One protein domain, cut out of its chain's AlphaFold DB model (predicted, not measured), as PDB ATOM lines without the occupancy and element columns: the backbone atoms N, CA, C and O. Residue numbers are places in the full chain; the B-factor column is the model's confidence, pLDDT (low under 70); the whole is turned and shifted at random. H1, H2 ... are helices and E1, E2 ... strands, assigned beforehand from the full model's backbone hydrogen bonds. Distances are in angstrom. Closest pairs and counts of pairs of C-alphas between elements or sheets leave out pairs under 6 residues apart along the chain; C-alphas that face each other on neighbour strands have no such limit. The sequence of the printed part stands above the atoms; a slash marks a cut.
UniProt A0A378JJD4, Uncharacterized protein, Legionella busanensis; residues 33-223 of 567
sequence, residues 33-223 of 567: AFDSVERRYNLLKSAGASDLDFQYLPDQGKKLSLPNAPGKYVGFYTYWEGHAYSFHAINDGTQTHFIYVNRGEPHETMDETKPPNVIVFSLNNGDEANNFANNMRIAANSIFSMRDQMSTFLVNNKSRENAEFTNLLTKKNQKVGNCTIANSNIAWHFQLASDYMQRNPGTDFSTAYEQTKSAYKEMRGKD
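AT A GLANCE: This is residues 33 to 223 of the 567 residues of an uncharacterized protein of Legionella busanensis (UniProt A0A378JJD4). A twisted sheet of five strands stands in the middle with helices on both faces: H2 on one, H1, H4, H5 and H6 on the other. H3 folds back on H2, while H7 and H8 pack on H6, with H8 off the sheet. The printed part has 191 residues, with eight named helices and five named strands in the order H1 E1 E2 E3 E4 E5 H2 H3 H4 H5 H6 H7 H8. The mixed sheet has the order E1 E2 E3 E4 E5, with E1 and E2 parallel and the rest antiparallel. The class is mixed, helices and strands, and the whole is compact, with a radius of gyration of the C-alphas of 15.7 A and spans of 44 by 38 by 33 A.

HOW THE PARTS SIT: H1, residues 33 to 44, is on the sheet at a height of 9.9 A. Edge strand E1, residues 54 to 56, is parallel to E2, residues 73 to 80, with N 55 and O 75 at 2.9 A. E2, E3 (residues 83 to 91), E4 (residues 95 to 101) and edge strand E5 (residues 118 to 124) form a meander, each strand the antiparallel neighbour of the one before, with N 76 and O 87 at 2.8 A, N 88 and O 99 at 2.9 A, and N 98 and O 121 at 2.8 A. H2, residues 127 to 140, is on the face opposite H1, over E4 at a height of 9.1 A. With residues 135 to 140 alone it touches H3, residues 146 to 156; this helical hairpin's closest C-alphas, Ala 139 and Gln 149, are 5.0 A apart. H3 only grazes the sheet. On the same face as H1, H4, residues 163 to 169, is over E5 at a height of 6.3 A, H5, residues 180 to 184, over E3 at 7.6 A, and H6, residues 187 to 199, over E2 and E3 at 9.2 A. H7, residues 205 to 211, touches H6 about perpendicular, at 83 degrees, closest at C-alphas 193 and 208, 4.8 A. H8, residues 213 to 223, touches H6 closest at C-alphas 189 and 216, 5.6 A. In the eight helices every O i to N i+4 pair is within hydrogen-bond range.

IN THESE COORDINATES: H1 begins at C-alpha 33 (207.108, 199.131, 158.949). E3 measures 27.7 A, E2 24.1 A, H2 19.7 A and H6 18.3 A. H8 ends at C-alpha 223 (216.760, 198.934, 148.933).

THE WHOLE: The C-alphas farthest apart, Ala 47 and Glu 112, are 45.9 A apart. The printed part has no cut. The links E1 to E2 and E4 to E5 are long. Mean pLDDT of the printed part is 85.0; residues 46 to 50, 60 to 61, 108 to 116 and 174 to 178 are under 70.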
ATOM      1  N   ALA A  33     205.664 199.058 159.131       71.12
ATOM      2  CA  ALA A  33     207.108 199.131 158.949       71.12
ATOM      3  C   ALA A  33     207.795 197.831 159.360       71.12
ATOM      4  O   ALA A  33     208.821 197.501 158.771       71.12
ATOM      5  N   PHE A  34     207.241 197.102 160.328       75.19
ATOM      6  CA  PHE A  34     207.770 195.820 160.770       75.19
ATOM      7  C   PHE A  34     207.747 194.784 159.635       75.19
ATOM      8  O   PHE A  34     208.809 194.420 159.118       75.19
ATOM      9  N   ASP A  35     206.552 194.439 159.148       80.00
ATOM     10  CA  ASP A  35     206.358 193.527 158.014       80.00
ATOM     11  C   ASP A  35     207.117 193.996 156.764       80.00
ATOM     12  O   ASP A  35     207.546 193.206 155.918       80.00
ATOM     13  N   SER A  36     207.271 195.313 156.594       83.00
ATOM     14  CA  SER A  36     208.106 195.901 155.544       83.00
ATOM     15  C   SER A  36     209.587 195.572 155.715       83.00
ATOM     16  O   SER A  36     210.236 195.178 154.746       83.00
ATOM     17  N   VAL A  37     210.138 195.774 156.908       86.69
ATOM     18  CA  VAL A  37     211.560 195.598 157.217       86.69
ATOM     19  C   VAL A  37     211.961 194.142 157.060       86.69
ATOM     20  O   VAL A  37     212.971 193.885 156.405       86.69
ATOM     21  N   GLU A  38     211.160 193.217 157.577       87.31
ATOM     22  CA  GLU A  38     211.395 191.780 157.437       87.31
ATOM     23  C   GLU A  38     211.316 191.345 155.970       87.31
ATOM     24  O   GLU A  38     212.294 190.873 155.390       87.31
ATOM     25  N   ARG A  39     210.198 191.635 155.294       87.50
ATOM     26  CA  ARG A  39     210.013 191.299 153.875       87.50
ATOM     27  C   ARG A  39     211.147 191.820 152.991       87.50
ATOM     28  O   ARG A  39     211.581 191.136 152.063       87.50
ATOM     29  N   ARG A  40     211.575 193.068 153.204       89.31
ATOM     30  CA  ARG A  40     212.642 193.686 152.406       89.31
ATOM     31  C   ARG A  40     214.008 193.089 152.721       89.31
ATOM     32  O   ARG A  40     214.780 192.912 151.783       89.31
ATOM     33  N   TYR A  41     214.291 192.749 153.978       89.88
ATOM     34  CA  TYR A  41     215.503 192.011 154.341       89.88
ATOM     35  C   TYR A  41     215.582 190.693 153.565       89.88
ATOM     36  O   TYR A  41     216.566 190.446 152.866       89.88
ATOM     37  N   ASN A  42     214.494 189.925 153.591       87.00
ATOM     38  CA  ASN A  42     214.406 188.590 152.995       87.00
ATOM     39  C   ASN A  42     214.584 188.624 151.482       87.00
ATOM     40  O   ASN A  42     215.245 187.767 150.908       87.00
ATOM     41  N   LEU A  43     214.035 189.651 150.833       86.69
ATOM     42  CA  LEU A  43     214.196 189.838 149.395       86.69
ATOM     43  C   LEU A  43     215.632 190.205 148.992       86.69
ATOM     44  O   LEU A  43     216.052 189.899 147.880       86.69
ATOM     45  N   LEU A  44     216.346 190.946 149.839       88.12
ATOM     46  CA  LEU A  44     217.643 191.534 149.494       88.12
ATOM     47  C   LEU A  44     218.836 190.679 149.924       88.12
ATOM     48  O   LEU A  44     219.950 190.926 149.458       88.12
ATOM     49  N   LYS A  45     218.618 189.699 150.801       85.06
ATOM     50  CA  LYS A  45     219.636 188.750 151.243       85.06
ATOM     51  C   LYS A  45     219.882 187.700 150.154       85.06
ATOM     52  O   LYS A  45     218.962 187.038 149.682       85.06
ATOM     53  N   SER A  46     221.137 187.543 149.750       63.44
ATOM     54  CA  SER A  46     221.552 186.559 148.748       63.44
ATOM     55  C   SER A  46     221.523 185.138 149.344       63.44
ATOM     56  O   SER A  46     222.442 184.779 150.067       63.44
ATOM     57  N   ALA A  47     220.482 184.360 149.022       52.22
ATOM     58  CA  ALA A  47     220.280 182.923 149.294       52.22
ATOM     59  C   ALA A  47     220.202 182.457 150.775       52.22
ATOM     60  O   ALA A  47     221.134 182.605 151.561       52.22
ATOM     61  N   GLY A  48     219.076 181.813 151.116       57.03
ATOM     62  CA  GLY A  48     218.785 181.158 152.402       57.03
ATOM     63  C   GLY A  48     217.330 181.369 152.845       57.03
ATOM     64  O   GLY A  48     216.719 182.370 152.471       57.03
ATOM     65  N   ALA A  49     216.771 180.439 153.630       49.53
ATOM     66  CA  ALA A  49     215.546 180.705 154.386       49.53
ATOM     67  C   ALA A  49     215.808 181.865 155.366       49.53
ATOM     68  O   ALA A  49     216.915 182.025 155.884       49.53
ATOM     69  N   SER A  50     214.822 182.739 155.517       54.59
ATOM     70  CA  SER A  50     214.917 183.938 156.345       54.59
ATOM     71  C   SER A  50     214.644 183.617 157.805       54.59
ATOM     72  O   SER A  50     213.543 183.165 158.093       54.59
ATOM     73  N   ASP A  51     215.534 184.070 158.688       72.00
ATOM     74  CA  ASP A  51     215.297 184.132 160.132       72.00
ATOM     75  C   ASP A  51     215.628 185.545 160.663       72.00
ATOM     76  O   ASP A  51     216.440 185.675 161.577       72.00
ATOM     77  N   LEU A  52     215.105 186.635 160.063       86.44
ATOM     78  CA  LEU A  52     215.182 187.932 160.759       86.44
ATOM     79  C   LEU A  52     214.321 187.825 162.019       86.44
ATOM     80  O   LEU A  52     213.107 187.994 161.946       86.44
ATOM     81  N   ASP A  53     214.955 187.573 163.161       88.00
ATOM     82  CA  ASP A  53     214.270 187.469 164.449       88.00
ATOM     83  C   ASP A  53     214.006 188.873 165.000       88.00
ATOM     84  O   ASP A  53     214.662 189.371 165.912       88.00
ATOM     85  N   PHE A  54     213.096 189.576 164.338       87.50
ATOM     86  CA  PHE A  54     212.600 190.884 164.724       87.50
ATOM     87  C   PHE A  54     211.091 190.747 164.872       87.50
ATOM     88  O   PHE A  54     210.452 190.183 163.996       87.50
ATOM     89  N   GLN A  55     210.512 191.213 165.974       87.12
ATOM     90  CA  GLN A  55     209.087 191.017 166.247       87.12
ATOM     91  C   GLN A  55     208.497 192.170 167.058       87.12
ATOM     92  O   GLN A  55     209.222 193.034 167.556       87.12
ATOM     93  N   TYR A  56     207.173 192.210 167.193       84.94
ATOM     94  CA  TYR A  56     206.543 193.150 168.117       84.94
ATOM     95  C   TYR A  56     206.905 192.802 169.557       84.94
ATOM     96  O   TYR A  56     207.007 191.624 169.913       84.94
ATOM     97  N   LEU A  57     207.107 193.821 170.391       86.00
ATOM     98  CA  LEU A  57     207.358 193.600 171.806       86.00
ATOM     99  C   LEU A  57     206.133 192.910 172.445       86.00
ATOM    100  O   LEU A  57     205.037 193.464 172.392       86.00
ATOM    101  N   PRO A  58     206.287 191.725 173.067       82.81
ATOM    102  CA  PRO A  58     205.168 191.019 173.684       82.81
ATOM    103  C   PRO A  58     204.527 191.817 174.825       82.81
ATOM    104  O   PRO A  58     205.238 192.475 175.589       82.81
ATOM    105  N   ASP A  59     203.210 191.671 174.989       80.12
ATOM    106  CA  ASP A  59     202.420 192.307 176.052       80.12
ATOM    107  C   ASP A  59     202.904 191.983 177.477       80.12
ATOM    108  O   ASP A  59     203.739 191.102 177.736       80.12
ATOM    109  N   GLN A  60     202.335 192.696 178.454       67.69
ATOM    110  CA  GLN A  60     202.547 192.398 179.865       67.69
ATOM    111  C   GLN A  60     202.137 190.952 180.211       67.69
ATOM    112  O   GLN A  60     201.017 190.538 179.947       67.69
ATOM    113  N   GLY A  61     203.068 190.172 180.784       65.12
ATOM    114  CA  GLY A  61     202.834 188.788 181.232       65.12
ATOM    115  C   GLY A  61     203.544 187.698 180.418       65.12
ATOM    116  O   GLY A  61     203.659 186.572 180.895       65.12
ATOM    117  N   LYS A  62     204.090 188.014 179.235       74.06
ATOM    118  CA  LYS A  62     204.933 187.082 178.461       74.06
ATOM    119  C   LYS A  62     206.419 187.351 178.721       74.06
ATOM    120  O   LYS A  62     206.866 188.497 178.673       74.06
ATOM    121  N   LYS A  63     207.192 186.298 179.010       75.00
ATOM    122  CA  LYS A  63     208.654 186.390 179.170       75.00
ATOM    123  C   LYS A  63     209.298 186.653 177.804       75.00
ATOM    124  O   LYS A  63     208.892 186.039 176.820       75.00
ATOM    125  N   LEU A  64     210.297 187.539 177.742       81.88
ATOM    126  CA  LEU A  64     211.100 187.698 176.525       81.88
ATOM    127  C   LEU A  64     211.990 186.467 176.338       81.88
ATOM    128  O   LEU A  64     212.751 186.107 177.238       81.88
ATOM    129  N   SER A  65     211.911 185.845 175.165       82.94
ATOM    130  CA  SER A  65     212.848 184.797 174.764       82.94
ATOM    131  C   SER A  65     214.176 185.443 174.383       82.94
ATOM    132  O   SER A  65     214.309 185.998 173.296       82.94
ATOM    133  N   LEU A  66     215.141 185.424 175.302       86.50
ATOM    134  CA  LEU A  66     216.491 185.913 175.038       86.50
ATOM    135  C   LEU A  66     217.326 184.888 174.259       86.50
ATOM    136  O   LEU A  66     217.104 183.681 174.403       86.50
ATOM    137  N   PRO A  67     218.319 185.348 173.477       85.25
ATOM    138  CA  PRO A  67     219.234 184.471 172.765       85.25
ATOM    139  C   PRO A  67     220.052 183.642 173.762       85.25
ATOM    140  O   PRO A  67     220.846 184.166 174.544       85.25
ATOM    141  N   ASN A  68     219.855 182.326 173.732       84.81
ATOM    142  CA  ASN A  68     220.449 181.376 174.677       84.81
ATOM    143  C   ASN A  68     221.726 180.694 174.156       84.81
ATOM    144  O   ASN A  68     222.275 179.836 174.843       84.81
ATOM    145  N   ALA A  69     222.191 181.056 172.959       88.81
ATOM    146  CA  ALA A  69     223.391 180.502 172.348       88.81
ATOM    147  C   ALA A  69     224.248 181.608 171.704       88.81
ATOM    148  O   ALA A  69     223.686 182.604 171.231       88.81
ATOM    149  N   PRO A  70     225.584 181.432 171.642       91.44
ATOM    150  CA  PRO A  70     226.477 182.376 170.980       91.44
ATOM    151  C   PRO A  70     226.045 182.662 169.537       91.44
ATOM    152  O   PRO A  70     225.652 181.766 168.788       91.44
ATOM    153  N   GLY A  71     226.112 183.929 169.146       90.25
ATOM    154  CA  GLY A  71     225.715 184.421 167.836       90.25
ATOM    155  C   GLY A  71     224.208 184.479 167.600       90.25
ATOM    156  O   GLY A  71     223.819 184.866 166.502       90.25
ATOM    157  N   LYS A  72     223.336 184.121 168.554       92.69
ATOM    158  CA  LYS A  72     221.880 184.284 168.393       92.69
ATOM    159  C   LYS A  72     221.451 185.729 168.644       92.69
ATOM    160  O   LYS A  72     221.943 186.383 169.563       92.69
ATOM    161  N   TYR A  73     220.519 186.194 167.821       93.50
ATOM    162  CA  TYR A  73     219.954 187.538 167.831       93.50
ATOM    163  C   TYR A  73     218.443 187.462 168.002       93.50
ATOM    164  O   TYR A  73     217.819 186.566 167.449       93.50
ATOM    165  N   VAL A  74     217.891 188.435 168.719       93.75
ATOM    166  CA  VAL A  74     216.465 188.763 168.718       93.75
ATOM    167  C   VAL A  74     216.315 190.278 168.761       93.75
ATOM    168  O   VAL A  74     217.120 190.989 169.372       93.75
ATOM    169  N   GLY A  75     215.272 190.806 168.145       92.38
ATOM    170  CA  GLY A  75     214.914 192.205 168.242       92.38
ATOM    171  C   GLY A  75     213.420 192.413 168.406       92.38
ATOM    172  O   GLY A  75     212.592 191.624 167.965       92.38
ATOM    173  N   PHE A  76     213.086 193.526 169.038       91.00
ATOM    174  CA  PHE A  76     211.728 193.912 169.358       91.00
ATOM    175  C   PHE A  76     211.486 195.340 168.894       91.00
ATOM    176  O   PHE A  76     212.324 196.217 169.125       91.00
ATOM    177  N   TYR A  77     210.346 195.596 168.264       88.00
ATOM    178  CA  TYR A  77     209.873 196.955 168.021       88.00
ATOM    179  C   TYR A  77     208.723 197.298 168.962       88.00
ATOM    180  O   TYR A  77     207.919 196.444 169.334       88.00
ATOM    181  N   THR A  78     208.650 198.566 169.337       87.44
ATOM    182  CA  THR A  78     207.559 199.138 170.129       87.44
ATOM    183  C   THR A  78     207.406 200.618 169.759       87.44
ATOM    184  O   THR A  78     208.185 201.164 168.966       87.44
ATOM    185  N   TYR A  79     206.364 201.265 170.257       84.81
ATOM    186  CA  TYR A  79     206.039 202.643 169.927       84.81
ATOM    187  C   TYR A  79     205.361 203.353 171.097       84.81
ATOM    188  O   TYR A  79     204.798 202.723 171.983       84.81
ATOM    189  N   TRP A  80     205.415 204.678 171.071       81.31
ATOM    190  CA  TRP A  80     204.506 205.556 171.801       81.31
ATOM    191  C   TRP A  80     203.845 206.508 170.797       81.31
ATOM    192  O   TRP A  80     204.047 206.381 169.584       81.31
ATOM    193  N   GLU A  81     203.010 207.434 171.267       76.38
ATOM    194  CA  GLU A  81     202.280 208.348 170.385       76.38
ATOM    195  C   GLU A  81     203.227 209.070 169.409       76.38
ATOM    196  O   GLU A  81     204.179 209.740 169.804       76.38
ATOM    197  N   GLY A  82     203.003 208.867 168.106       72.75
ATOM    198  CA  GLY A  82     203.772 209.509 167.037       72.75
ATOM    199  C   GLY A  82     205.168 208.934 166.751       72.75
ATOM    200  O   GLY A  82     205.733 209.268 165.706       72.75
ATOM    201  N   HIS A  83     205.708 208.025 167.573       78.06
ATOM    202  CA  HIS A  83     207.115 207.611 167.493       78.06
ATOM    203  C   HIS A  83     207.348 206.121 167.775       78.06
ATOM    204  O   HIS A  83     206.753 205.541 168.672       78.06
ATOM    205  N   ALA A  84     208.270 205.496 167.038       82.56
ATOM    206  CA  ALA A  84     208.634 204.089 167.222       82.56
ATOM    207  C   ALA A  84     210.125 203.926 167.489       82.56
ATOM    208  O   ALA A  84     210.942 204.661 166.937       82.56
ATOM    209  N   TYR A  85     210.486 202.922 168.277       87.31
ATOM    210  CA  TYR A  85     211.854 202.612 168.689       87.31
ATOM    211  C   TYR A  85     212.031 201.093 168.782       87.31
ATOM    212  O   TYR A  85     211.062 200.334 168.689       87.31
ATOM    213  N   SER A  86     213.274 200.632 168.883       90.56
ATOM    214  CA  SER A  86     213.558 199.199 168.907       90.56
ATOM    215  C   SER A  86     214.590 198.815 169.950       90.56
ATOM    216  O   SER A  86     215.466 199.595 170.322       90.56
ATOM    217  N   PHE A  87     214.468 197.573 170.393       92.50
ATOM    218  CA  PHE A  87     215.409 196.892 171.257       92.50
ATOM    219  C   PHE A  87     215.967 195.692 170.531       92.50
ATOM    220  O   PHE A  87     215.276 195.046 169.749       92.50
ATOM    221  N   HIS A  88     217.208 195.364 170.824       94.75
ATOM    222  CA  HIS A  88     217.853 194.197 170.266       94.75
ATOM    223  C   HIS A  88     218.670 193.518 171.350       94.75
ATOM    224  O   HIS A  88     219.189 194.193 172.233       94.75
ATOM    225  N   ALA A  89     218.779 192.201 171.285       96.00
ATOM    226  CA  ALA A  89     219.656 191.422 172.135       96.00
ATOM    227  C   ALA A  89     220.470 190.469 171.263       96.00
ATOM    228  O   ALA A  89     219.920 189.799 170.387       96.00
ATOM    229  N   ILE A  90     221.778 190.413 171.500       95.44
ATOM    230  CA  ILE A  90     222.680 189.461 170.853       95.44
ATOM    231  C   ILE A  90     223.610 188.850 171.891       95.44
ATOM    232  O   ILE A  90     224.189 189.565 172.706       95.44
ATOM    233  N   ASN A  91     223.714 187.526 171.884       94.62
ATOM    234  CA  ASN A  91     224.588 186.788 172.788       94.62
ATOM    235  C   ASN A  91     225.913 186.510 172.074       94.62
ATOM    236  O   ASN A  91     225.905 185.890 171.013       94.62
ATOM    237  N   ASP A  92     227.041 186.962 172.616       92.50
ATOM    238  CA  ASP A  92     228.373 186.709 172.041       92.50
ATOM    239  C   ASP A  92     229.062 185.453 172.602       92.50
ATOM    240  O   ASP A  92     230.157 185.085 172.187       92.50
ATOM    241  N   GLY A  93     228.374 184.758 173.507       89.69
ATOM    242  CA  GLY A  93     228.810 183.578 174.239       89.69
ATOM    243  C   GLY A  93     229.149 183.878 175.694       89.69
ATOM    244  O   GLY A  93     228.811 183.081 176.570       89.69
ATOM    245  N   THR A  94     229.729 185.043 175.971       89.06
ATOM    246  CA  THR A  94     230.091 185.464 177.333       89.06
ATOM    247  C   THR A  94     229.064 186.423 177.921       89.06
ATOM    248  O   THR A  94     228.696 186.316 179.094       89.06
ATOM    249  N   GLN A  95     228.548 187.316 177.084       93.81
ATOM    250  CA  GLN A  95     227.637 188.377 177.456       93.81
ATOM    251  C   GLN A  95     226.462 188.445 176.486       93.81
ATOM    252  O   GLN A  95     226.521 188.011 175.333       93.81
ATOM    253  N   THR A  96     225.374 189.031 176.971       95.25
ATOM    254  CA  THR A  96     224.266 189.477 176.137       95.25
ATOM    255  C   THR A  96     224.349 190.992 176.011       95.25
ATOM    256  O   THR A  96     224.291 191.716 177.008       95.25
ATOM    257  N   HIS A  97     224.460 191.473 174.775       95.94
ATOM    258  CA  HIS A  97     224.431 192.893 174.458       95.94
ATOM    259  C   HIS A  97     222.999 193.321 174.150       95.94
ATOM    260  O   HIS A  97     222.426 192.907 173.142       95.94
ATOM    261  N   PHE A  98     222.434 194.169 175.003       96.50
ATOM    262  CA  PHE A  98     221.158 194.836 174.788       96.50
ATOM    263  C   PHE A  98     221.390 196.169 174.091       96.50
ATOM    264  O   PHE A  98     222.104 197.026 174.603       96.50
ATOM    265  N   ILE A  99     220.779 196.361 172.929       95.31
ATOM    266  CA  ILE A  99     220.952 197.546 172.098       95.31
ATOM    267  C   ILE A  99     219.607 198.256 171.999       95.31
ATOM    268  O   ILE A  99     218.672 197.762 171.369       95.31
ATOM    269  N   TYR A 100     219.521 199.427 172.611       93.00
ATOM    270  CA  TYR A 100     218.399 200.343 172.475       93.00
ATOM    271  C   TYR A 100     218.632 201.262 171.274       93.00
ATOM    272  O   TYR A 100     219.717 201.824 171.134       93.00
ATOM    273  N   VAL A 101     217.628 201.432 170.409       91.19
ATOM    274  CA  VAL A 101     217.710 202.297 169.226       91.19
ATOM    275  C   VAL A 101     216.519 203.242 169.158       91.19
ATOM    276  O   VAL A 101     215.386 202.843 168.886       91.19
ATOM    277  N   ASN A 102     216.817 204.532 169.278       88.06
ATOM    278  CA  ASN A 102     215.884 205.615 169.038       88.06
ATOM    279  C   ASN A 102     216.573 206.768 168.310       88.06
ATOM    280  O   ASN A 102     217.338 207.532 168.884       88.06
ATOM    281  N   ARG A 103     216.262 206.914 167.021       83.25
ATOM    282  CA  ARG A 103     216.819 207.966 166.165       83.25
ATOM    283  C   ARG A 103     215.837 209.101 165.871       83.25
ATOM    284  O   ARG A 103     216.135 209.891 164.977       83.25
ATOM    285  N   GLY A 104     214.669 209.143 166.512       78.62
ATOM    286  CA  GLY A 104     213.695 210.232 166.346       78.62
ATOM    287  C   GLY A 104     213.703 211.154 167.562       78.62
ATOM    288  O   GLY A 104     214.765 211.664 167.913       78.62
ATOM    289  N   GLU A 105     212.543 211.398 168.172       75.00
ATOM    290  CA  GLU A 105     212.459 212.278 169.339       75.00
ATOM    291  C   GLU A 105     213.093 211.621 170.585       75.00
ATOM    292  O   GLU A 105     212.799 210.456 170.882       75.00
ATOM    293  N   PRO A 106     213.988 212.326 171.308       71.38
ATOM    294  CA  PRO A 106     214.615 211.801 172.518       71.38
ATOM    295  C   PRO A 106     213.623 211.665 173.685       71.38
ATOM    296  O   PRO A 106     212.514 212.190 173.664       71.38
ATOM    297  N   HIS A 107     214.037 210.933 174.714       71.50
ATOM    298  CA  HIS A 107     213.308 210.731 175.968       71.50
ATOM    299  C   HIS A 107     213.298 211.993 176.857       71.50
ATOM    300  O   HIS A 107     214.248 212.768 176.800       71.50
ATOM    301  N   GLU A 108     212.244 212.201 177.661       65.00
ATOM    302  CA  GLU A 108     211.974 213.479 178.360       65.00
ATOM    303  C   GLU A 108     212.958 213.807 179.491       65.00
ATOM    304  O   GLU A 108     213.237 214.975 179.739       65.00
ATOM    305  N   THR A 109     213.506 212.795 180.171       57.81
ATOM    306  CA  THR A 109     214.287 212.974 181.413       57.81
ATOM    307  C   THR A 109     215.778 212.667 181.277       57.81
ATOM    308  O   THR A 109     216.493 212.583 182.274       57.81
ATOM    309  N   MET A 110     216.280 212.500 180.052       56.88
ATOM    310  CA  MET A 110     217.723 212.432 179.828       56.88
ATOM    311  C   MET A 110     218.278 213.848 179.697       56.88
ATOM    312  O   MET A 110     217.817 214.579 178.827       56.88
ATOM    313  N   ASP A 111     219.231 214.200 180.568       49.28
ATOM    314  CA  ASP A 111     219.967 215.475 180.648       49.28
ATOM    315  C   ASP A 111     220.085 216.252 179.321       49.28
ATOM    316  O   ASP A 111     220.261 215.660 178.255       49.28
ATOM    317  N   GLU A 112     220.129 217.587 179.402       44.72
ATOM    318  CA  GLU A 112     220.166 218.559 178.284       44.72
ATOM    319  C   GLU A 112     221.235 218.288 177.193       44.72
ATOM    320  O   GLU A 112     221.181 218.825 176.079       44.72
ATOM    321  N   THR A 113     222.185 217.389 177.460       50.78
ATOM    322  CA  THR A 113     223.054 216.770 176.453       50.78
ATOM    323  C   THR A 113     222.339 215.607 175.754       50.78
ATOM    324  O   THR A 113     222.371 214.472 176.213       50.78
ATOM    325  N   LYS A 114     221.688 215.903 174.620       57.31
ATOM    326  CA  LYS A 114     221.000 214.949 173.718       57.31
ATOM    327  C   LYS A 114     221.560 213.514 173.819       57.31
ATOM    328  O   LYS A 114     222.667 213.287 173.317       57.31
ATOM    329  N   PRO A 115     220.826 212.555 174.410       60.06
ATOM    330  CA  PRO A 115     221.342 211.209 174.619       60.06
ATOM    331  C   PRO A 115     221.677 210.513 173.293       60.06
ATOM    332  O   PRO A 115     221.071 210.822 172.258       60.06
ATOM    333  N   PRO A 116     222.647 209.581 173.291       66.44
ATOM    334  CA  PRO A 116     223.018 208.864 172.084       66.44
ATOM    335  C   PRO A 116     221.824 208.071 171.534       66.44
ATOM    336  O   PRO A 116     221.115 207.378 172.256       66.44
ATOM    337  N   ASN A 117     221.607 208.159 170.216       81.38
ATOM    338  CA  ASN A 117     220.472 207.502 169.542       81.38
ATOM    339  C   ASN A 117     220.513 205.967 169.604       81.38
ATOM    340  O   ASN A 117     219.560 205.294 169.212       81.38
ATOM    341  N   VAL A 118     221.674 205.421 169.950       89.12
ATOM    342  CA  VAL A 118     221.906 203.997 170.140       89.12
ATOM    343  C   VAL A 118     222.635 203.856 171.463       89.12
ATOM    344  O   VAL A 118     223.668 204.496 171.625       89.12
ATOM    345  N   ILE A 119     222.104 203.050 172.375       91.94
ATOM    346  CA  ILE A 119     222.716 202.777 173.680       91.94
ATOM    347  C   ILE A 119     222.914 201.275 173.783       91.94
ATOM    348  O   ILE A 119     221.996 200.514 173.471       91.94
ATOM    349  N   VAL A 120     224.102 200.849 174.203       95.06
ATOM    350  CA  VAL A 120     224.423 199.433 174.371       95.06
ATOM    351  C   VAL A 120     224.666 199.131 175.838       95.06
ATOM    352  O   VAL A 120     225.453 199.805 176.488       95.06
ATOM    353  N   PHE A 121     224.040 198.080 176.349       96.19
ATOM    354  CA  PHE A 121     224.298 197.515 177.669       96.19
ATOM    355  C   PHE A 121     224.841 196.107 177.475       96.19
ATOM    356  O   PHE A 121     224.265 195.331 176.719       96.19
ATOM    357  N   SER A 122     225.959 195.774 178.112       95.25
ATOM    358  CA  SER A 122     226.557 194.436 178.019       95.25
ATOM    359  C   SER A 122     226.514 193.796 179.392       95.25
ATOM    360  O   SER A 122     227.056 194.348 180.344       95.25
ATOM    361  N   LEU A 123     225.798 192.682 179.501       94.94
ATOM    362  CA  LEU A 123     225.510 192.027 180.774       94.94
ATOM    363  C   LEU A 123     225.937 190.574 180.700       94.94
ATOM    364  O   LEU A 123     225.854 189.959 179.633       94.94
ATOM    365  N   ASN A 124     226.346 190.009 181.832       94.19
ATOM    366  CA  ASN A 124     226.665 188.591 181.867       94.19
ATOM    367  C   ASN A 124     225.407 187.767 181.572       94.19
ATOM    368  O   ASN A 124     224.282 188.119 181.950       94.19
ATOM    369  N   ASN A 125     225.607 186.655 180.870       91.81
ATOM    370  CA  ASN A 125     224.532 185.721 180.566       91.81
ATOM    371  C   ASN A 125     223.903 185.152 181.859       91.81
ATOM    372  O   ASN A 125     224.554 185.063 182.898       91.81
ATOM    373  N   GLY A 126     222.631 184.743 181.797       89.81
ATOM    374  CA  GLY A 126     221.901 184.181 182.943       89.81
ATOM    375  C   GLY A 126     220.918 185.165 183.581       89.81
ATOM    376  O   GLY A 126     220.191 185.870 182.875       89.81
ATOM    377  N   ASP A 127     220.839 185.180 184.913       91.50
ATOM    378  CA  ASP A 127     219.816 185.936 185.654       91.50
ATOM    379  C   ASP A 127     219.933 187.450 185.468       91.50
ATOM    380  O   ASP A 127     218.915 188.137 185.386       91.50
ATOM    381  N   GLU A 128     221.153 187.974 185.336       93.06
ATOM    382  CA  GLU A 128     221.383 189.404 185.121       93.06
ATOM    383  C   GLU A 128     220.736 189.889 183.813       93.06
ATOM    384  O   GLU A 128     219.909 190.806 183.832       93.06
ATOM    385  N   ALA A 129     221.047 189.229 182.693       93.25
ATOM    386  CA  ALA A 129     220.456 189.530 181.392       93.25
ATOM    387  C   ALA A 129     218.929 189.325 181.382       93.25
ATOM    388  O   ALA A 129     218.192 190.164 180.859       93.25
ATOM    389  N   ASN A 130     218.430 188.247 182.000       91.81
ATOM    390  CA  ASN A 130     216.991 187.973 182.091       91.81
ATOM    391  C   ASN A 130     216.235 189.054 182.878       91.81
ATOM    392  O   ASN A 130     215.173 189.512 182.443       91.81
ATOM    393  N   ASN A 131     216.774 189.483 184.022       92.25
ATOM    394  CA  ASN A 131     216.175 190.529 184.849       92.25
ATOM    395  C   ASN A 131     216.188 191.878 184.130       92.25
ATOM    396  O   ASN A 131     215.178 192.584 184.128       92.25
ATOM    397  N   PHE A 132     217.291 192.210 183.456       94.38
ATOM    398  CA  PHE A 132     217.383 193.428 182.657       94.38
ATOM    399  C   PHE A 132     216.344 193.457 181.530       94.38
ATOM    400  O   PHE A 132     215.603 194.432 181.403       94.38
ATOM    401  N   ALA A 133     216.223 192.369 180.765       92.75
ATOM    402  CA  ALA A 133     215.244 192.250 179.688       92.75
ATOM    403  C   ALA A 133     213.798 192.384 180.189       92.75
ATOM    404  O   ALA A 133     212.982 193.068 179.571       92.75
ATOM    405  N   ASN A 134     213.478 191.763 181.329       91.06
ATOM    406  CA  ASN A 134     212.157 191.877 181.940       91.06
ATOM    407  C   ASN A 134     211.853 193.310 182.392       91.06
ATOM    408  O   ASN A 134     210.766 193.810 182.099       91.06
ATOM    409  N   ASN A 135     212.804 193.984 183.041       91.81
ATOM    410  CA  ASN A 135     212.646 195.373 183.477       91.81
ATOM    411  C   ASN A 135     212.471 196.323 182.284       91.81
ATOM    412  O   ASN A 135     211.578 197.169 182.292       91.81
ATOM    413  N   MET A 136     213.260 196.126 181.224       92.25
ATOM    414  CA  MET A 136     213.144 196.863 179.965       92.25
ATOM    415  C   MET A 136     211.757 196.680 179.332       92.25
ATOM    416  O   MET A 136     211.120 197.656 178.944       92.25
ATOM    417  N   ARG A 137     211.250 195.438 179.266       90.94
ATOM    418  CA  ARG A 137     209.907 195.137 178.740       90.94
ATOM    419  C   ARG A 137     208.811 195.817 179.558       90.94
ATOM    420  O   ARG A 137     207.876 196.361 178.978       90.94
ATOM    421  N   ILE A 138     208.899 195.766 180.889       89.69
ATOM    422  CA  ILE A 138     207.924 196.409 181.783       89.69
ATOM    423  C   ILE A 138     207.893 197.917 181.525       89.69
ATOM    424  O   ILE A 138     206.813 198.473 181.337       89.69
ATOM    425  N   ALA A 139     209.063 198.553 181.435       89.88
ATOM    426  CA  ALA A 139     209.167 199.977 181.136       89.88
ATOM    427  C   ALA A 139     208.580 200.323 179.754       89.88
ATOM    428  O   ALA A 139     207.814 201.277 179.627       89.88
ATOM    429  N   ALA A 140     208.878 199.515 178.732       88.81
ATOM    430  CA  ALA A 140     208.407 199.725 177.363       88.81
ATOM    431  C   ALA A 140     206.888 199.544 177.197       88.81
ATOM    432  O   ALA A 140     206.303 200.159 176.311       88.81
ATOM    433  N   ASN A 141     206.255 198.725 178.044       87.31
ATOM    434  CA  ASN A 141     204.825 198.409 177.990       87.31
ATOM    435  C   ASN A 141     203.992 199.129 179.067       87.31
ATOM    436  O   ASN A 141     202.892 198.676 179.390       87.31
ATOM    437  N   SER A 142     204.497 200.204 179.679       84.00
ATOM    438  CA  SER A 142     203.747 200.951 180.699       84.00
ATOM    439  C   SER A 142     202.518 201.645 180.097       84.00
ATOM    440  O   SER A 142     202.662 202.542 179.281       84.00
ATOM    441  N   ILE A 143     201.307 201.281 180.529       73.75
ATOM    442  CA  ILE A 143     200.038 201.741 179.924       73.75
ATOM    443  C   ILE A 143     199.858 203.268 179.988       73.75
ATOM    444  O   ILE A 143     199.280 203.852 179.077       73.75
ATOM    445  N   PHE A 144     200.356 203.922 181.040       71.75
ATOM    446  CA  PHE A 144     200.069 205.338 181.307       71.75
ATOM    447  C   PHE A 144     201.254 206.282 181.058       71.75
ATOM    448  O   PHE A 144     201.068 207.493 181.084       71.75
ATOM    449  N   SER A 145     202.469 205.759 180.846       79.69
ATOM    450  CA  SER A 145     203.688 206.583 180.769       79.69
ATOM    451  C   SER A 145     204.874 205.862 180.111       79.69
ATOM    452  O   SER A 145     205.987 205.867 180.634       79.69
ATOM    453  N   MET A 146     204.662 205.214 178.954       82.56
ATOM    454  CA  MET A 146     205.718 204.467 178.235       82.56
ATOM    455  C   MET A 146     207.010 205.274 178.059       82.56
ATOM    456  O   MET A 146     208.104 204.766 178.316       82.56
ATOM    457  N   ARG A 147     206.890 206.538 177.626       84.50
ATOM    458  CA  ARG A 147     208.043 207.406 177.368       84.50
ATOM    459  C   ARG A 147     208.820 207.679 178.652       84.50
ATOM    460  O   ARG A 147     210.035 207.490 178.647       84.50
ATOM    461  N   ASP A 148     208.150 208.046 179.740       85.56
ATOM    462  CA  ASP A 148     208.801 208.370 181.015       85.56
ATOM    463  C   ASP A 148     209.432 207.143 181.653       85.56
ATOM    464  O   ASP A 148     210.603 207.176 182.016       85.56
ATOM    465  N   GLN A 149     208.700 206.028 181.715       88.62
ATOM    466  CA  GLN A 149     209.201 204.789 182.311       88.62
ATOM    467  C   GLN A 149     210.426 204.265 181.568       88.62
ATOM    468  O   GLN A 149     211.390 203.830 182.197       88.62
ATOM    469  N   MET A 150     210.429 204.349 180.235       89.50
ATOM    470  CA  MET A 150     211.610 204.003 179.453       89.50
ATOM    471  C   MET A 150     212.767 204.973 179.704       89.50
ATOM    472  O   MET A 150     213.907 204.539 179.861       89.50
ATOM    473  N   SER A 151     212.487 206.274 179.806       86.62
ATOM    474  CA  SER A 151     213.501 207.280 180.145       86.62
ATOM    475  C   SER A 151     214.156 206.963 181.494       86.62
ATOM    476  O   SER A 151     215.378 206.853 181.583       86.62
ATOM    477  N   THR A 152     213.343 206.720 182.528       88.62
ATOM    478  CA  THR A 152     213.787 206.331 183.871       88.62
ATOM    479  C   THR A 152     214.567 205.021 183.851       88.62
ATOM    480  O   THR A 152     215.623 204.935 184.474       88.62
ATOM    481  N   PHE A 153     214.096 204.010 183.113       91.75
ATOM    482  CA  PHE A 153     214.809 202.742 182.963       91.75
ATOM    483  C   PHE A 153     216.221 202.959 182.418       91.75
ATOM    484  O   PHE A 153     217.188 202.454 182.989       91.75
ATOM    485  N   LEU A 154     216.358 203.731 181.342       90.62
ATOM    486  CA  LEU A 154     217.653 203.974 180.720       90.62
ATOM    487  C   LEU A 154     218.583 204.800 181.630       90.62
ATOM    488  O   LEU A 154     219.760 204.467 181.746       90.62
ATOM    489  N   VAL A 155     218.066 205.825 182.323       87.81
ATOM    490  CA  VAL A 155     218.842 206.627 183.292       87.81
ATOM    491  C   VAL A 155     219.345 205.760 184.449       87.81
ATOM    492  O   VAL A 155     220.536 205.779 184.760       87.81
ATOM    493  N   ASN A 156     218.474 204.933 185.031       90.50
ATOM    494  CA  ASN A 156     218.821 204.050 186.150       90.50
ATOM    495  C   ASN A 156     219.861 202.983 185.776       90.50
ATOM    496  O   ASN A 156     220.537 202.448 186.652       90.50
ATOM    497  N   ASN A 157     220.000 202.673 184.485       91.94
ATOM    498  CA  ASN A 157     220.953 201.688 183.983       91.94
ATOM    499  C   ASN A 157     222.176 202.312 183.295       91.94
ATOM    500  O   ASN A 157     223.010 201.573 182.778       91.94
ATOM    501  N   LYS A 158     222.339 203.641 183.320       88.12
ATOM    502  CA  LYS A 158     223.442 204.350 182.645       88.12
ATOM    503  C   LYS A 158     224.833 203.864 183.068       88.12
ATOM    504  O   LYS A 158     225.732 203.784 182.242       88.12
ATOM    505  N   SER A 159     225.017 203.479 184.331       89.12
ATOM    506  CA  SER A 159     226.290 202.924 184.825       89.12
ATOM    507  C   SER A 159     226.664 201.570 184.210       89.12
ATOM    508  O   SER A 159     227.815 201.158 184.315       89.12
ATOM    509  N   ARG A 160     225.708 200.883 183.571       91.12
ATOM    510  CA  ARG A 160     225.893 199.599 182.876       91.12
ATOM    511  C   ARG A 160     226.090 199.768 181.367       91.12
ATOM    512  O   ARG A 160     226.107 198.779 180.633       91.12
ATOM    513  N   GLU A 161     226.158 201.006 180.886       93.06
ATOM    514  CA  GLU A 161     226.363 201.294 179.472       93.06
ATOM    515  C   GLU A 161     227.757 200.833 179.022       93.06
ATOM    516  O   GLU A 161     228.781 201.186 179.608       93.06
ATOM    517  N   ASN A 162     227.802 200.082 177.926       93.75
ATOM    518  CA  ASN A 162     229.024 199.803 177.191       93.75
ATOM    519  C   ASN A 162     229.302 200.972 176.234       93.75
ATOM    520  O   ASN A 162     228.880 200.968 175.076       93.75
ATOM    521  N   ALA A 163     230.020 201.978 176.739       90.94
ATOM    522  CA  ALA A 163     230.327 203.200 175.997       90.94
ATOM    523  C   ALA A 163     231.096 202.936 174.688       90.94
ATOM    524  O   ALA A 163     230.884 203.631 173.694       90.94
ATOM    525  N   GLU A 164     231.966 201.922 174.655       91.00
ATOM    526  CA  GLU A 164     232.702 201.543 173.445       91.00
ATOM    527  C   GLU A 164     231.739 201.087 172.342       91.00
ATOM    528  O   GLU A 164     231.781 201.602 171.221       91.00
ATOM    529  N   PHE A 165     230.806 200.188 172.666       92.00
ATOM    530  CA  PHE A 165     229.834 199.690 171.694       92.00
ATOM    531  C   PHE A 165     228.785 200.748 171.340       92.00
ATOM    532  O   PHE A 165     228.413 200.858 170.171       92.00
ATOM    533  N   THR A 166     228.350 201.582 172.290       91.00
ATOM    534  CA  THR A 166     227.510 202.757 171.993       91.00
ATOM    535  C   THR A 166     228.181 203.636 170.928       91.00
ATOM    536  O   THR A 166     227.560 203.989 169.916       91.00
ATOM    537  N   ASN A 167     229.476 203.923 171.078       89.38
ATOM    538  CA  ASN A 167     230.236 204.716 170.113       89.38
ATOM    539  C   ASN A 167     230.379 204.009 168.755       89.38
ATOM    540  O   ASN A 167     230.132 204.625 167.715       89.38
ATOM    541  N   LEU A 168     230.687 202.709 168.746       89.62
ATOM    542  CA  LEU A 168     230.788 201.899 167.524       89.62
ATOM    543  C   LEU A 168     229.473 201.881 166.727       89.62
ATOM    544  O   LEU A 168     229.455 202.009 165.496       89.62
ATOM    545  N   LEU A 169     228.346 201.730 167.426       89.62
ATOM    546  CA  LEU A 169     227.026 201.607 166.812       89.62
ATOM    547  C   LEU A 169     226.367 202.953 166.503       89.62
ATOM    548  O   LEU A 169     225.325 202.973 165.838       89.62
ATOM    549  N   THR A 170     226.972 204.067 166.924       85.50
ATOM    550  CA  THR A 170     226.394 205.409 166.828       85.50
ATOM    551  C   THR A 170     225.847 205.711 165.430       85.50
ATOM    552  O   THR A 170     226.514 205.588 164.395       85.50
ATOM    553  N   LYS A 171     224.586 206.156 165.391       81.81
ATOM    554  CA  LYS A 171     223.899 206.608 164.174       81.81
ATOM    555  C   LYS A 171     223.471 208.061 164.311       81.81
ATOM    556  O   LYS A 171     223.187 208.548 165.398       81.81
ATOM    557  N   LYS A 172     223.351 208.744 163.169       77.44
ATOM    558  CA  LYS A 172     222.773 210.096 163.106       77.44
ATOM    559  C   LYS A 172     221.264 210.052 163.362       77.44
ATOM    560  O   LYS A 172     220.599 209.133 162.858       77.44
ATOM    561  N   ASN A 173     220.746 211.093 164.018       70.50
ATOM    562  CA  ASN A 173     219.310 211.358 164.142       70.50
ATOM    563  C   ASN A 173     218.658 211.305 162.760       70.50
ATOM    564  O   ASN A 173     219.229 211.747 161.750       70.50
ATOM    565  N   GLN A 174     217.448 210.775 162.717       67.69
ATOM    566  CA  GLN A 174     216.580 210.911 161.571       67.69
ATOM    567  C   GLN A 174     216.131 212.375 161.500       67.69
ATOM    568  O   GLN A 174     215.465 212.879 162.391       67.69
ATOM    569  N   LYS A 175     216.567 213.083 160.451       58.50
ATOM    570  CA  LYS A 175     216.354 214.534 160.333       58.50
ATOM    571  C   LYS A 175     214.939 214.926 159.906       58.50
ATOM    572  O   LYS A 175     214.559 216.061 160.145       58.50
ATOM    573  N   VAL A 176     214.221 214.048 159.198       57.34
ATOM    574  CA  VAL A 176     212.905 214.358 158.621       57.34
ATOM    575  C   VAL A 176     212.016 213.114 158.603       57.34
ATOM    576  O   VAL A 176     212.495 212.025 158.250       57.34
ATOM    577  N   GLY A 177     210.741 213.310 158.940       59.62
ATOM    578  CA  GLY A 177     209.687 212.300 158.920       59.62
ATOM    579  C   GLY A 177     209.798 211.241 160.021       59.62
ATOM    580  O   GLY A 177     210.640 211.304 160.912       59.62
ATOM    581  N   ASN A 178     208.942 210.231 159.913       65.56
ATOM    582  CA  ASN A 178     208.853 209.093 160.820       65.56
ATOM    583  C   ASN A 178     210.180 208.322 160.977       65.56
ATOM    584  O   ASN A 178     210.780 207.864 159.995       65.56
ATOM    585  N   CYS A 179     210.613 208.113 162.220       73.56
ATOM    586  CA  CYS A 179     211.806 207.338 162.556       73.56
ATOM    587  C   CYS A 179     211.603 205.817 162.476       73.56
ATOM    588  O   CYS A 179     212.603 205.103 162.479       73.56
ATOM    589  N   THR A 180     210.364 205.315 162.358       75.50
ATOM    590  CA  THR A 180     210.039 203.879 162.470       75.50
ATOM    591  C   THR A 180     210.926 203.024 161.563       75.50
ATOM    592  O   THR A 180     211.706 202.205 162.037       75.50
ATOM    593  N   ILE A 181     210.923 203.286 160.252       77.50
ATOM    594  CA  ILE A 181     211.729 202.518 159.288       77.50
ATOM    595  C   ILE A 181     213.237 202.689 159.547       77.50
ATOM    596  O   ILE A 181     214.026 201.777 159.296       77.50
ATOM    597  N   ALA A 182     213.676 203.850 160.036       76.75
ATOM    598  CA  ALA A 182     215.084 204.113 160.324       76.75
ATOM    599  C   ALA A 182     215.585 203.379 161.578       76.75
ATOM    600  O   ALA A 182     216.757 202.986 161.596       76.75
ATOM    601  N   ASN A 183     214.718 203.210 162.579       81.38
ATOM    602  CA  ASN A 183     214.975 202.456 163.801       81.38
ATOM    603  C   ASN A 183     214.905 200.953 163.522       81.38
ATOM    604  O   ASN A 183     215.816 200.235 163.898       81.38
ATOM    605  N   SER A 184     213.949 200.487 162.716       82.12
ATOM    606  CA  SER A 184     213.836 199.066 162.372       82.12
ATOM    607  C   SER A 184     214.906 198.569 161.386       82.12
ATOM    608  O   SER A 184     215.399 197.459 161.529       82.12
ATOM    609  N   ASN A 185     215.334 199.362 160.393       86.56
ATOM    610  CA  ASN A 185     216.314 198.899 159.389       86.56
ATOM    611  C   ASN A 185     217.704 198.572 159.966       86.56
ATOM    612  O   ASN A 185     218.492 197.908 159.293       86.56
ATOM    613  N   ILE A 186     218.043 199.062 161.163       88.50
ATOM    614  CA  ILE A 186     219.317 198.714 161.808       88.50
ATOM    615  C   ILE A 186     219.364 197.228 162.193       88.50
ATOM    616  O   ILE A 186     220.447 196.645 162.181       88.50
ATOM    617  N   ALA A 187     218.195 196.608 162.417       91.31
ATOM    618  CA  ALA A 187     218.042 195.182 162.684       91.31
ATOM    619  C   ALA A 187     218.714 194.325 161.607       91.31
ATOM    620  O   ALA A 187     219.297 193.295 161.916       91.31
ATOM    621  N   TRP A 188     218.725 194.787 160.351       93.12
ATOM    622  CA  TRP A 188     219.391 194.080 159.258       93.12
ATOM    623  C   TRP A 188     220.887 193.908 159.514       93.12
ATOM    624  O   TRP A 188     221.440 192.858 159.212       93.12
ATOM    625  N   HIS A 189     221.557 194.933 160.051       93.88
ATOM    626  CA  HIS A 189     222.992 194.857 160.327       93.88
ATOM    627  C   HIS A 189     223.257 193.933 161.519       93.88
ATOM    628  O   HIS A 189     224.171 193.117 161.461       93.88
ATOM    629  N   PHE A 190     222.415 193.988 162.552       94.44
ATOM    630  CA  PHE A 190     222.527 193.088 163.702       94.44
ATOM    631  C   PHE A 190     222.285 191.624 163.326       94.44
ATOM    632  O   PHE A 190     223.076 190.771 163.714       94.44
ATOM    633  N   GLN A 191     221.287 191.342 162.485       93.75
ATOM    634  CA  GLN A 191     221.061 190.000 161.952       93.75
ATOM    635  C   GLN A 191     222.234 189.525 161.085       93.75
ATOM    636  O   GLN A 191     222.659 188.385 161.201       93.75
ATOM    637  N   LEU A 192     222.803 190.385 160.232       93.56
ATOM    638  CA  LEU A 192     223.984 190.011 159.443       93.56
ATOM    639  C   LEU A 192     225.186 189.683 160.337       93.56
ATOM    640  O   LEU A 192     225.885 188.708 160.071       93.56
ATOM    641  N   ALA A 193     225.425 190.477 161.384       94.56
ATOM    642  CA  ALA A 193     226.481 190.220 162.358       94.56
ATOM    643  C   ALA A 193     226.236 188.900 163.108       94.56
ATOM    644  O   ALA A 193     227.146 188.087 163.223       94.56
ATOM    645  N   SER A 194     224.995 188.643 163.523       94.38
ATOM    646  CA  SER A 194     224.560 187.375 164.117       94.38
ATOM    647  C   SER A 194     224.843 186.180 163.203       94.38
ATOM    648  O   SER A 194     225.504 185.228 163.616       94.38
ATOM    649  N   ASP A 195     224.433 186.254 161.936       92.75
ATOM    650  CA  ASP A 195     224.707 185.211 160.945       92.75
ATOM    651  C   ASP A 195     226.216 184.994 160.756       92.75
ATOM    652  O   ASP A 195     226.672 183.865 160.566       92.75
ATOM    653  N   TYR A 196     227.006 186.071 160.799       93.81
ATOM    654  CA  TYR A 196     228.460 185.996 160.704       93.81
ATOM    655  C   TYR A 196     229.066 185.281 161.913       93.81
ATOM    656  O   TYR A 196     229.905 184.405 161.718       93.81
ATOM    657  N   MET A 197     228.627 185.596 163.135       94.94
ATOM    658  CA  MET A 197     229.079 184.925 164.362       94.94
ATOM    659  C   MET A 197     228.726 183.435 164.350       94.94
ATOM    660  O   MET A 197     229.550 182.603 164.712       94.94
ATOM    661  N   GLN A 198     227.530 183.080 163.865       92.62
ATOM    662  CA  GLN A 198     227.114 181.677 163.740       92.62
ATOM    663  C   GLN A 198     227.976 180.903 162.730       92.62
ATOM    664  O   GLN A 198     228.248 179.722 162.930       92.62
ATOM    665  N   ARG A 199     228.430 181.558 161.653       93.06
ATOM    666  CA  ARG A 199     229.337 180.958 160.656       93.06
ATOM    667  C   ARG A 199     230.803 180.960 161.085       93.06
ATOM    668  O   ARG A 199     231.572 180.163 160.563       93.06
ATOM    669  N   ASN A 200     231.179 181.841 162.010       94.31
ATOM    670  CA  ASN A 200     232.546 182.012 162.497       94.31
ATOM    671  C   ASN A 200     232.563 181.950 164.036       94.31
ATOM    672  O   ASN A 200     232.708 182.993 164.688       94.31
ATOM    673  N   PRO A 201     232.392 180.750 164.630       93.06
ATOM    674  CA  PRO A 201     232.362 180.589 166.081       93.06
ATOM    675  C   PRO A 201     233.598 181.199 166.756       93.06
ATOM    676  O   PRO A 201     234.711 181.072 166.251       93.06
ATOM    677  N   GLY A 202     233.397 181.860 167.898       89.81
ATOM    678  CA  GLY A 202     234.455 182.571 168.628       89.81
ATOM    679  C   GLY A 202     234.664 184.027 168.196       89.81
ATOM    680  O   GLY A 202     235.452 184.728 168.820       89.81
ATOM    681  N   THR A 203     233.951 184.501 167.170       94.00
ATOM    682  CA  THR A 203     233.929 185.930 166.818       94.00
ATOM    683  C   THR A 203     233.000 186.690 167.765       94.00
ATOM    684  O   THR A 203     231.821 186.345 167.866       94.00
ATOM    685  N   ASP A 204     233.500 187.749 168.402       93.25
ATOM    686  CA  ASP A 204     232.675 188.665 169.192       93.25
ATOM    687  C   ASP A 204     231.742 189.524 168.313       93.25
ATOM    688  O   ASP A 204     231.894 189.642 167.089       93.25
ATOM    689  N   PHE A 205     230.749 190.154 168.944       93.81
ATOM    690  CA  PHE A 205     229.757 190.949 168.225       93.81
ATOM    691  C   PHE A 205     230.341 192.191 167.527       93.81
ATOM    692  O   PHE A 205     229.923 192.511 166.412       93.81
ATOM    693  N   SER A 206     231.309 192.879 168.138       93.44
ATOM    694  CA  SER A 206     231.927 194.094 167.580       93.44
ATOM    695  C   SER A 206     232.637 193.797 166.262       93.44
ATOM    696  O   SER A 206     232.380 194.434 165.232       93.44
ATOM    697  N   THR A 207     233.454 192.746 166.272       94.94
ATOM    698  CA  THR A 207     234.183 192.247 165.113       94.94
ATOM    699  C   THR A 207     233.207 191.830 164.016       94.94
ATOM    700  O   THR A 207     233.324 192.290 162.878       94.94
ATOM    701  N   ALA A 208     232.186 191.030 164.338       95.38
ATOM    702  CA  ALA A 208     231.184 190.609 163.359       95.38
ATOM    703  C   ALA A 208     230.393 191.790 162.761       95.38
ATOM    704  O   ALA A 208     230.089 191.812 161.561       95.38
ATOM    705  N   TYR A 209     230.080 192.803 163.570       95.25
ATOM    706  CA  TYR A 209     229.388 194.006 163.119       95.25
ATOM    707  C   TYR A 209     230.228 194.814 162.120       95.25
ATOM    708  O   TYR A 209     229.717 195.222 161.072       95.25
ATOM    709  N   GLU A 210     231.523 195.011 162.370       95.62
ATOM    710  CA  GLU A 210     232.396 195.693 161.408       95.62
ATOM    711  C   GLU A 210     232.600 194.871 160.125       95.62
ATOM    712  O   GLU A 210     232.465 195.424 159.027       95.62
ATOM    713  N   GLN A 211     232.800 193.551 160.225       96.19
ATOM    714  CA  GLN A 211     232.974 192.678 159.050       96.19
ATOM    715  C   GLN A 211     231.750 192.675 158.119       96.19
ATOM    716  O   GLN A 211     231.869 192.600 156.895       96.19
ATOM    717  N   THR A 212     230.546 192.833 158.669       94.69
ATOM    718  CA  THR A 212     229.291 192.801 157.897       94.69
ATOM    719  C   THR A 212     228.833 194.169 157.384       94.69
ATOM    720  O   THR A 212     227.847 194.278 156.650       94.69
ATOM    721  N   LYS A 213     229.579 195.237 157.688       94.06
ATOM    722  CA  LYS A 213     229.248 196.623 157.321       94.06
ATOM    723  C   LYS A 213     229.147 196.849 155.815       94.06
ATOM    724  O   LYS A 213     228.302 197.634 155.378       94.06
ATOM    725  N   SER A 214     229.993 196.187 155.024       92.62
ATOM    726  CA  SER A 214     229.948 196.277 153.557       92.62
ATOM    727  C   SER A 214     228.665 195.648 153.001       92.62
ATOM    728  O   SER A 214     227.916 196.314 152.287       92.62
ATOM    729  N   ALA A 215     228.342 194.423 153.436       91.94
ATOM    730  CA  ALA A 215     227.118 193.723 153.044       91.94
ATOM    731  C   ALA A 215     225.857 194.508 153.438       91.94
ATOM    732  O   ALA A 215     224.947 194.690 152.627       91.94
ATOM    733  N   TYR A 216     225.828 195.072 154.651       92.69
ATOM    734  CA  TYR A 216     224.740 195.949 155.077       92.69
ATOM    735  C   TYR A 216     224.611 197.187 154.174       92.69
ATOM    736  O   TYR A 216     223.507 197.527 153.740       92.69
ATOM    737  N   LYS A 217     225.721 197.868 153.849       90.94
ATOM    738  CA  LYS A 217     225.705 199.028 152.938       90.94
ATOM    739  C   LYS A 217     225.158 198.659 151.561       90.94
ATOM    740  O   LYS A 217     224.306 199.392 151.060       90.94
ATOM    741  N   GLU A 218     225.586 197.530 151.001       89.88
ATOM    742  CA  GLU A 218     225.114 197.023 149.711       89.88
ATOM    743  C   GLU A 218     223.602 196.747 149.730       89.88
ATOM    744  O   GLU A 218     222.868 197.254 148.878       89.88
ATOM    745  N   MET A 219     223.101 196.033 150.746       90.50
ATOM    746  CA  MET A 219     221.662 195.783 150.911       90.50
ATOM    747  C   MET A 219     220.872 197.091 151.008       90.50
ATOM    748  O   MET A 219     219.850 197.263 150.343       90.50
ATOM    749  N   ARG A 220     221.361 198.060 151.791       90.25
ATOM    750  CA  ARG A 220     220.734 199.385 151.899       90.25
ATOM    751  C   ARG A 220     220.767 200.159 150.572       90.25
ATOM    752  O   ARG A 220     219.870 200.972 150.348       90.25
ATOM    753  N   GLY A 221     221.781 199.954 149.732       88.88
ATOM    754  CA  GLY A 221     221.868 200.517 148.381       88.88
ATOM    755  C   GLY A 221     220.803 199.932 147.455       88.88
ATOM    756  O   GLY A 221     219.998 200.677 146.893       88.88
ATOM    757  N   LYS A 222     220.701 198.598 147.399       88.56
ATOM    758  CA  LYS A 222     219.658 197.884 146.637       88.56
ATOM    759  C   LYS A 222     218.246 198.289 147.069       88.56
ATOM    760  O   LYS A 222     217.384 198.517 146.224       88.56
ATOM    761  N   ASP A 223     218.025 198.455 148.370       90.50
ATOM    762  CA  ASP A 223     216.760 198.934 148.933       90.50
ATOM    763  C   ASP A 223     216.374 200.336 148.429       90.50
ATOM    764  O   ASP A 223     215.243 200.568 147.998       90.50
TER     765      ASP A 223